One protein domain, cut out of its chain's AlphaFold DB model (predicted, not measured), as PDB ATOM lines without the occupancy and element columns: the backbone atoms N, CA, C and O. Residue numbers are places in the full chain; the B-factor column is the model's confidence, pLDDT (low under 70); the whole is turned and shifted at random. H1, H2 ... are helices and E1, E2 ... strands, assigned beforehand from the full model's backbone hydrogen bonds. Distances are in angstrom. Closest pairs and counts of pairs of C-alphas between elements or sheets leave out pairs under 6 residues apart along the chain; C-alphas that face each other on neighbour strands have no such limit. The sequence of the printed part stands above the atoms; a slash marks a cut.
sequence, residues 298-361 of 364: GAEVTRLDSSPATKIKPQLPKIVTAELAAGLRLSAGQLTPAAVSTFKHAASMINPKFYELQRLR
ATOM      1  N   GLY A 298     215.907 143.942 237.075       82.19
ATOM      2  CA  GLY A 298     217.109 144.021 237.901       82.19
ATOM      3  C   GLY A 298     217.572 142.654 238.414       82.19
ATOM      4  O   GLY A 298     217.522 141.650 237.703       82.19
ATOM      5  N   ALA A 299     218.008 142.617 239.675       80.56
ATOM      6  CA  ALA A 299     218.572 141.425 240.316       80.56
ATOM      7  C   ALA A 299     217.573 140.262 240.487       80.56
ATOM      8  O   ALA A 299     217.991 139.127 240.706       80.56
ATOM      9  N   GLU A 300     216.268 140.517 240.372       82.12
ATOM     10  CA  GLU A 300     215.232 139.481 240.462       82.12
ATOM     11  C   GLU A 300     215.116 138.640 239.178       82.12
ATOM     12  O   GLU A 300     214.519 137.558 239.179       82.12
ATOM     13  N   VAL A 301     215.723 139.095 238.074       82.12
ATOM     14  CA  VAL A 301     215.782 138.344 236.817       82.12
ATOM     15  C   VAL A 301     216.783 137.197 236.957       82.12
ATOM     16  O   VAL A 301     217.986 137.354 236.767       82.12
ATOM     17  N   THR A 302     216.273 136.011 237.286       80.94
ATOM     18  CA  THR A 302     217.089 134.809 237.549       80.94
ATOM     19  C   THR A 302     217.041 133.772 236.429       80.94
ATOM     20  O   THR A 302     217.763 132.774 236.474       80.94
ATOM     21  N   ARG A 303     216.180 133.964 235.422       82.94
ATOM     22  CA  ARG A 303     215.979 133.025 234.313       82.94
ATOM     23  C   ARG A 303     215.765 133.773 233.007       82.94
ATOM     24  O   ARG A 303     215.234 134.878 233.002       82.94
ATOM     25  N   LEU A 304     216.162 133.130 231.911       81.12
ATOM     26  CA  LEU A 304     215.821 133.584 230.570       81.12
ATOM     27  C   LEU A 304     214.318 133.490 230.373       81.12
ATOM     28  O   LEU A 304     213.730 132.425 230.584       81.12
ATOM     29  N   ASP A 305     213.723 134.597 229.955       76.38
ATOM     30  CA  ASP A 305     212.320 134.600 229.607       76.38
ATOM     31  C   ASP A 305     212.099 133.934 228.247       76.38
ATOM     32  O   ASP A 305     212.985 133.858 227.390       76.38
ATOM     33  N   SER A 306     210.899 133.404 228.042       77.12
ATOM     34  CA  SER A 306     210.528 132.833 226.764       77.12
ATOM     35  C   SER A 306     209.074 133.148 226.460       77.12
ATOM     36  O   SER A 306     208.172 132.760 227.200       77.12
ATOM     37  N   SER A 307     208.840 133.780 225.312       79.00
ATOM     38  CA  SER A 307     207.481 134.088 224.883       79.00
ATOM     39  C   SER A 307     206.690 132.793 224.624       79.00
ATOM     40  O   SER A 307     207.204 131.895 223.932       79.00
ATOM     41  N   PRO A 308     205.439 132.686 225.115       84.00
ATOM     42  CA  PRO A 308     204.547 131.575 224.784       84.00
ATOM     43  C   PRO A 308     204.117 131.604 223.311       84.00
ATOM     44  O   PRO A 308     203.674 130.595 222.771       84.00
ATOM     45  N   ALA A 309     204.299 132.735 222.628       86.19
ATOM     46  CA  ALA A 309     203.853 132.937 221.258       86.19
ATOM     47  C   ALA A 309     204.733 132.274 220.191       86.19
ATOM     48  O   ALA A 309     204.461 132.389 218.993       86.19
ATOM     49  N   THR A 310     205.795 131.575 220.589       85.44
ATOM     50  CA  THR A 310     206.619 130.802 219.663       85.44
ATOM     51  C   THR A 310     207.098 129.490 220.273       85.44
ATOM     52  O   THR A 310     207.638 129.447 221.380       85.44
ATOM     53  N   LYS A 311     206.941 128.409 219.500       87.31
ATOM     54  CA  LYS A 311     207.559 127.103 219.776       87.31
ATOM     55  C   LYS A 311     209.034 127.071 219.367       87.31
ATOM     56  O   LYS A 311     209.778 126.218 219.834       87.31
ATOM     57  N   ILE A 312     209.463 128.002 218.512       84.19
ATOM     58  CA  ILE A 312     210.856 128.116 218.078       84.19
ATOM     59  C   ILE A 312     211.664 128.686 219.243       84.19
ATOM     60  O   ILE A 312     211.437 129.825 219.653       84.19
ATOM     61  N   LYS A 313     212.601 127.892 219.765       83.44
ATOM     62  CA  LYS A 313     213.514 128.277 220.846       83.44
ATOM     63  C   LYS A 313     214.950 128.217 220.315       83.44
ATOM     64  O   LYS A 313     215.550 127.142 220.321       83.44
ATOM     65  N   PRO A 314     215.487 129.336 219.792       83.62
ATOM     66  CA  PRO A 314     216.869 129.384 219.336       83.62
ATOM     67  C   PRO A 314     217.803 129.046 220.499       83.62
ATOM     68  O   PRO A 314     217.648 129.588 221.595       83.62
ATOM     69  N   GLN A 315     218.759 128.152 220.262       84.38
ATOM     70  CA  GLN A 315     219.780 127.836 221.256       84.38
ATOM     71  C   GLN A 315     220.683 129.051 221.449       84.38
ATOM     72  O   GLN A 315     221.071 129.700 220.475       84.38
ATOM     73  N   LEU A 316     221.022 129.358 222.702       83.81
ATOM     74  CA  LEU A 316     222.060 130.348 222.950       83.81
ATOM     75  C   LEU A 316     223.396 129.845 222.395       83.81
ATOM     76  O   LEU A 316     223.685 128.646 222.482       83.81
ATOM     77  N   PRO A 317     224.229 130.744 221.851       84.12
ATOM     78  CA  PRO A 317     225.582 130.368 221.496       84.12
ATOM     79  C   PRO A 317     226.319 129.865 222.738       84.12
ATOM     80  O   PRO A 317     226.187 130.420 223.828       84.12
ATOM     81  N   LYS A 318     227.129 128.816 222.557       86.56
ATOM     82  CA  LYS A 318     227.940 128.227 223.636       86.56
ATOM     83  C   LYS A 318     228.946 129.218 224.226       86.56
ATOM     84  O   LYS A 318     229.372 129.049 225.361       86.56
ATOM     85  N   ILE A 319     229.349 130.208 223.433       87.81
ATOM     86  CA  ILE A 319     230.322 131.233 223.797       87.81
ATOM     87  C   ILE A 319     229.732 132.583 223.396       87.81
ATOM     88  O   ILE A 319     229.386 132.786 222.234       87.81
ATOM     89  N   VAL A 320     229.637 133.496 224.358       87.31
ATOM     90  CA  VAL A 320     229.277 134.900 224.135       87.31
ATOM     91  C   VAL A 320     230.471 135.743 224.552       87.31
ATOM     92  O   VAL A 320     231.011 135.555 225.642       87.31
ATOM     93  N   THR A 321     230.903 136.652 223.684       88.75
ATOM     94  CA  THR A 321     232.009 137.554 223.997       88.75
ATOM     95  C   THR A 321     231.465 138.756 224.755       88.75
ATOM     96  O   THR A 321     230.478 139.369 224.344       88.75
ATOM     97  N   ALA A 322     232.124 139.102 225.855       90.38
ATOM     98  CA  ALA A 322     231.793 140.270 226.649       90.38
ATOM     99  C   ALA A 322     233.015 141.173 226.797       90.38
ATOM    100  O   ALA A 322     234.135 140.687 226.951       90.38
ATOM    101  N   GLU A 323     232.791 142.481 226.778       92.62
ATOM    102  CA  GLU A 323     233.805 143.471 227.130       92.62
ATOM    103  C   GLU A 323     233.560 143.918 228.573       92.62
ATOM    104  O   GLU A 323     232.453 144.338 228.928       92.62
ATOM    105  N   LEU A 324     234.589 143.807 229.414       91.25
ATOM    106  CA  LEU A 324     234.558 144.296 230.787       91.25
ATOM    107  C   LEU A 324     235.125 145.718 230.838       91.25
ATOM    108  O   LEU A 324     236.286 145.940 230.505       91.25
ATOM    109  N   ALA A 325     234.306 146.666 231.288       86.69
ATOM    110  CA  ALA A 325     234.701 148.046 231.568       86.69
ATOM    111  C   ALA A 325     234.098 148.476 232.922       86.69
ATOM    112  O   ALA A 325     234.132 147.715 233.882       86.69
ATOM    113  N   ALA A 326     233.461 149.651 233.003       85.00
ATOM    114  CA  ALA A 326     232.647 150.047 234.165       85.00
ATOM    115  C   ALA A 326     231.418 149.133 234.408       85.00
ATOM    116  O   ALA A 326     230.722 149.270 235.408       85.00
ATOM    117  N   GLY A 327     231.145 148.212 233.484       85.31
ATOM    118  CA  GLY A 327     230.158 147.145 233.579       85.31
ATOM    119  C   GLY A 327     230.446 146.080 232.521       85.31
ATOM    120  O   GLY A 327     231.458 146.155 231.820       85.31
ATOM    121  N   LEU A 328     229.550 145.104 232.386       86.69
ATOM    122  CA  LEU A 328     229.640 144.072 231.355       86.69
ATOM    123  C   LEU A 328     228.903 144.531 230.089       86.69
ATOM    124  O   LEU A 328     227.709 144.824 230.140       86.69
ATOM    125  N   ARG A 329     229.593 144.585 228.946       88.12
ATOM    126  CA  ARG A 329     228.987 144.894 227.642       88.12
ATOM    127  C   ARG A 329     228.891 143.635 226.795       88.12
ATOM    128  O   ARG A 329     229.882 142.939 226.602       88.12
ATOM    129  N   LEU A 330     227.698 143.373 226.265       86.88
ATOM    130  CA  LEU A 330     227.401 142.235 225.395       86.88
ATOM    131  C   LEU A 330     226.948 142.736 224.023       86.88
ATOM    132  O   LEU A 330     226.156 143.676 223.931       86.88
ATOM    133  N   SER A 331     227.407 142.085 222.953       86.44
ATOM    134  CA  SER A 331     226.914 142.377 221.606       86.44
ATOM    135  C   SER A 331     225.550 141.725 221.392       86.44
ATOM    136  O   SER A 331     225.435 140.500 221.370       86.44
ATOM    137  N   ALA A 332     224.506 142.535 221.185       83.38
ATOM    138  CA  ALA A 332     223.151 142.034 220.947       83.38
ATOM    139  C   ALA A 332     223.060 141.107 219.719       83.38
ATOM    140  O   ALA A 332     222.242 140.196 219.712       83.38
ATOM    141  N   GLY A 333     223.928 141.289 218.716       84.50
ATOM    142  CA  GLY A 333     223.983 140.422 217.532       84.50
ATOM    143  C   GLY A 333     224.465 138.994 217.818       84.50
ATOM    144  O   GLY A 333     224.234 138.107 217.005       84.50
ATOM    145  N   GLN A 334     225.107 138.757 218.967       87.00
ATOM    146  CA  GLN A 334     225.507 137.418 219.416       87.00
ATOM    147  C   GLN A 334     224.422 136.729 220.250       87.00
ATOM    148  O   GLN A 334     224.574 135.569 220.615       87.00
ATOM    149  N   LEU A 335     223.341 137.422 220.599       88.19
ATOM    150  CA  LEU A 335     222.343 136.935 221.539       88.19
ATOM    151  C   LEU A 335     221.049 136.560 220.824       88.19
ATOM    152  O   LEU A 335     220.648 137.168 219.834       88.19
ATOM    153  N   THR A 336     220.352 135.563 221.364       88.81
ATOM    154  CA  THR A 336     218.996 135.251 220.908       88.81
ATOM    155  C   THR A 336     218.036 136.373 221.328       88.81
ATOM    156  O   THR A 336     218.291 137.047 222.329       88.81
ATOM    157  N   PRO A 337     216.903 136.571 220.629       87.06
ATOM    158  CA  PRO A 337     215.920 137.592 220.998       87.06
ATOM    159  C   PRO A 337     215.485 137.549 222.469       87.06
ATOM    160  O   PRO A 337     215.476 138.574 223.152       87.06
ATOM    161  N   ALA A 338     215.227 136.338 222.968       85.81
ATOM    162  CA  ALA A 338     214.890 136.072 224.361       85.81
ATOM    163  C   ALA A 338     216.006 136.502 225.327       85.81
ATOM    164  O   ALA A 338     215.733 137.127 226.352       85.81
ATOM    165  N   ALA A 339     217.271 136.231 224.987       88.44
ATOM    166  CA  ALA A 339     218.412 136.645 225.795       88.44
ATOM    167  C   ALA A 339     218.612 138.165 225.782       88.44
ATOM    168  O   ALA A 339     218.818 138.753 226.839       88.44
ATOM    169  N   VAL A 340     218.483 138.821 224.621       88.12
ATOM    170  CA  VAL A 340     218.548 140.291 224.529       88.12
ATOM    171  C   VAL A 340     217.473 140.932 225.403       88.12
ATOM    172  O   VAL A 340     217.778 141.834 226.179       88.12
ATOM    173  N   SER A 341     216.225 140.471 225.294       85.12
ATOM    174  CA  SER A 341     215.122 140.987 226.108       85.12
ATOM    175  C   SER A 341     215.366 140.733 227.599       85.12
ATOM    176  O   SER A 341     215.329 141.682 228.381       85.12
ATOM    177  N   THR A 342     215.744 139.511 227.990       86.06
ATOM    178  CA  THR A 342     216.041 139.176 229.394       86.06
ATOM    179  C   THR A 342     217.155 140.056 229.962       86.06
ATOM    180  O   THR A 342     216.998 140.621 231.040       86.06
ATOM    181  N   PHE A 343     218.272 140.227 229.247       86.62
ATOM    182  CA  PHE A 343     219.370 141.065 229.730       86.62
ATOM    183  C   PHE A 343     218.997 142.545 229.780       86.62
ATOM    184  O   PHE A 343     219.426 143.233 230.701       86.62
ATOM    185  N   LYS A 344     218.156 143.036 228.859       84.25
ATOM    186  CA  LYS A 344     217.577 144.383 228.974       84.25
ATOM    187  C   LYS A 344     216.757 144.516 230.258       84.25
ATOM    188  O   LYS A 344     216.927 145.510 230.954       84.25
ATOM    189  N   HIS A 345     215.930 143.532 230.611       81.38
ATOM    190  CA  HIS A 345     215.162 143.545 231.865       81.38
ATOM    191  C   HIS A 345     216.062 143.459 233.106       81.38
ATOM    192  O   HIS A 345     215.865 144.214 234.058       81.38
ATOM    193  N   ALA A 346     217.094 142.614 233.077       84.56
ATOM    194  CA  ALA A 346     218.071 142.483 234.161       84.56
ATOM    195  C   ALA A 346     218.926 143.750 234.352       84.56
ATOM    196  O   ALA A 346     219.313 144.077 235.468       84.56
ATOM    197  N   ALA A 347     219.201 144.484 233.271       82.94
ATOM    198  CA  ALA A 347     219.914 145.760 233.303       82.94
ATOM    199  C   ALA A 347     218.993 146.974 233.531       82.94
ATOM    200  O   ALA A 347     219.477 148.100 233.649       82.94
ATOM    201  N   SER A 348     217.674 146.770 233.564       81.69
ATOM    202  CA  SER A 348     216.701 147.837 233.781       81.69
ATOM    203  C   SER A 348     216.474 148.067 235.267       81.69
ATOM    204  O   SER A 348     216.408 147.133 236.063       81.69
ATOM    205  N   MET A 349     216.291 149.332 235.627       77.38
ATOM    206  CA  MET A 349     215.824 149.728 236.947       77.38
ATOM    207  C   MET A 349     214.366 150.166 236.860       77.38
ATOM    208  O   MET A 349     213.921 150.707 235.845       77.38
ATOM    209  N   ILE A 350     213.636 149.957 237.951       74.19
ATOM    210  CA  ILE A 350     212.287 150.488 238.131       74.19
ATOM    211  C   ILE A 350     212.339 152.002 237.905       74.19
ATOM    212  O   ILE A 350     213.127 152.693 238.545       74.19
ATOM    213  N   ASN A 351     211.520 152.522 236.989       76.50
ATOM    214  CA  ASN A 351     211.456 153.955 236.715       76.50
ATOM    215  C   ASN A 351     210.580 154.642 237.781       76.50
ATOM    216  O   ASN A 351     209.355 154.588 237.656       76.50
ATOM    217  N   PRO A 352     211.140 155.327 238.799       75.00
ATOM    218  CA  PRO A 352     210.337 155.925 239.868       75.00
ATOM    219  C   PRO A 352     209.352 156.974 239.336       75.00
ATOM    220  O   PRO A 352     208.263 157.129 239.885       75.00
ATOM    221  N   LYS A 353     209.683 157.635 238.218       75.00
ATOM    222  CA  LYS A 353     208.812 158.617 237.568       75.00
ATOM    223  C   LYS A 353     207.539 157.983 237.008       75.00
ATOM    224  O   LYS A 353     206.505 158.636 237.015       75.00
ATOM    225  N   PHE A 354     207.584 156.730 236.554       76.06
ATOM    226  CA  PHE A 354     206.385 156.013 236.105       76.06
ATOM    227  C   PHE A 354     205.371 155.892 237.249       76.06
ATOM    228  O   PHE A 354     204.225 156.309 237.109       76.06
ATOM    229  N   TYR A 355     205.815 155.422 238.418       71.19
ATOM    230  CA  TYR A 355     204.961 155.282 239.603       71.19
ATOM    231  C   TYR A 355     204.542 156.634 240.177       71.19
ATOM    232  O   TYR A 355     203.422 156.782 240.657       71.19
ATOM    233  N   GLU A 356     205.410 157.644 240.101       71.94
ATOM    234  CA  GLU A 356     205.053 159.012 240.462       71.94
ATOM    235  C   GLU A 356     203.922 159.538 239.571       71.94
ATOM    236  O   GLU A 356     202.919 160.029 240.085       71.94
ATOM    237  N   LEU A 357     204.046 159.403 238.247       76.06
ATOM    238  CA  LEU A 357     203.014 159.807 237.294       76.06
ATOM    239  C   LEU A 357     201.721 159.010 237.504       76.06
ATOM    240  O   LEU A 357     200.654 159.618 237.524       76.06
ATOM    241  N   GLN A 358     201.809 157.703 237.765       75.56
ATOM    242  CA  GLN A 358     200.657 156.856 238.088       75.56
ATOM    243  C   GLN A 358     199.952 157.330 239.369       75.56
ATOM    244  O   GLN A 358     198.736 157.518 239.375       75.56
ATOM    245  N   ARG A 359     200.712 157.626 240.435       74.88
ATOM    246  CA  ARG A 359     200.192 158.184 241.697       74.88
ATOM    247  C   ARG A 359     199.554 159.558 241.492       74.88
ATOM    248  O   ARG A 359     198.534 159.860 242.103       74.88
ATOM    249  N   LEU A 360     200.140 160.378 240.622       74.94
ATOM    250  CA  LEU A 360     199.613 161.684 240.223       74.94
ATOM    251  C   LEU A 360     198.480 161.591 239.189       74.94
ATOM    252  O   LEU A 360     197.995 162.634 238.748       74.94
ATOM    253  N   ARG A 361     198.060 160.378 238.795       75.88
ATOM    254  CA  ARG A 361     197.012 160.125 237.790       75.88
ATOM    255  C   ARG A 361     197.307 160.791 236.439       75.88
ATOM    256  O   ARG A 361     196.409 161.260 235.744       75.88
TER     257      ARG A 361
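AT A GLANCE: This is residues 298 to 361 of the 364 residues of an uncharacterized protein of Microlunatus parietis (UniProt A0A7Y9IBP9). The model has little regular structure: a long loop, residues 298 to 321, leads to a small hairpin of E1 and E2, then the chain folds back into H1 in the middle, and residues 351 to 361, with H2, stick out at one end. The printed part has 64 residues, with E1, E2, H1 and H2 in that order; the class is mixed, helices and strands, with 24 residues in named elements. It is loose, with a radius of gyration of the C-alphas of 15.2 A, and flat, spanning 46 by 36 by 19 A.

HOW THE PARTS SIT: E1, residues 322 to 324, and E2, residues 328 to 330, form an antiparallel hairpin at 154 degrees; N 323 and O 329 are 3.0 A apart, within hydrogen-bond range. H1, residues 337 to 346, is apart from E1. H2, residues 352 to 359, is apart from E1, E2 and H1. In H1 and H2 every O i to N i+4 pair is within hydrogen-bond range.

IN THESE COORDINATES: E1 begins at C-alpha 322, (231.793, 140.270, 226.649). H1 is 14.2 A long and H2 10.6 A, ending at C-alpha 359, (200.192, 158.184, 241.697).

THE WHOLE: The C-alphas farthest apart, of Lys 318 and Leu 360, are 46.9 A apart. The printed part has no cut, and no printed residue is under 70 in pLDDT.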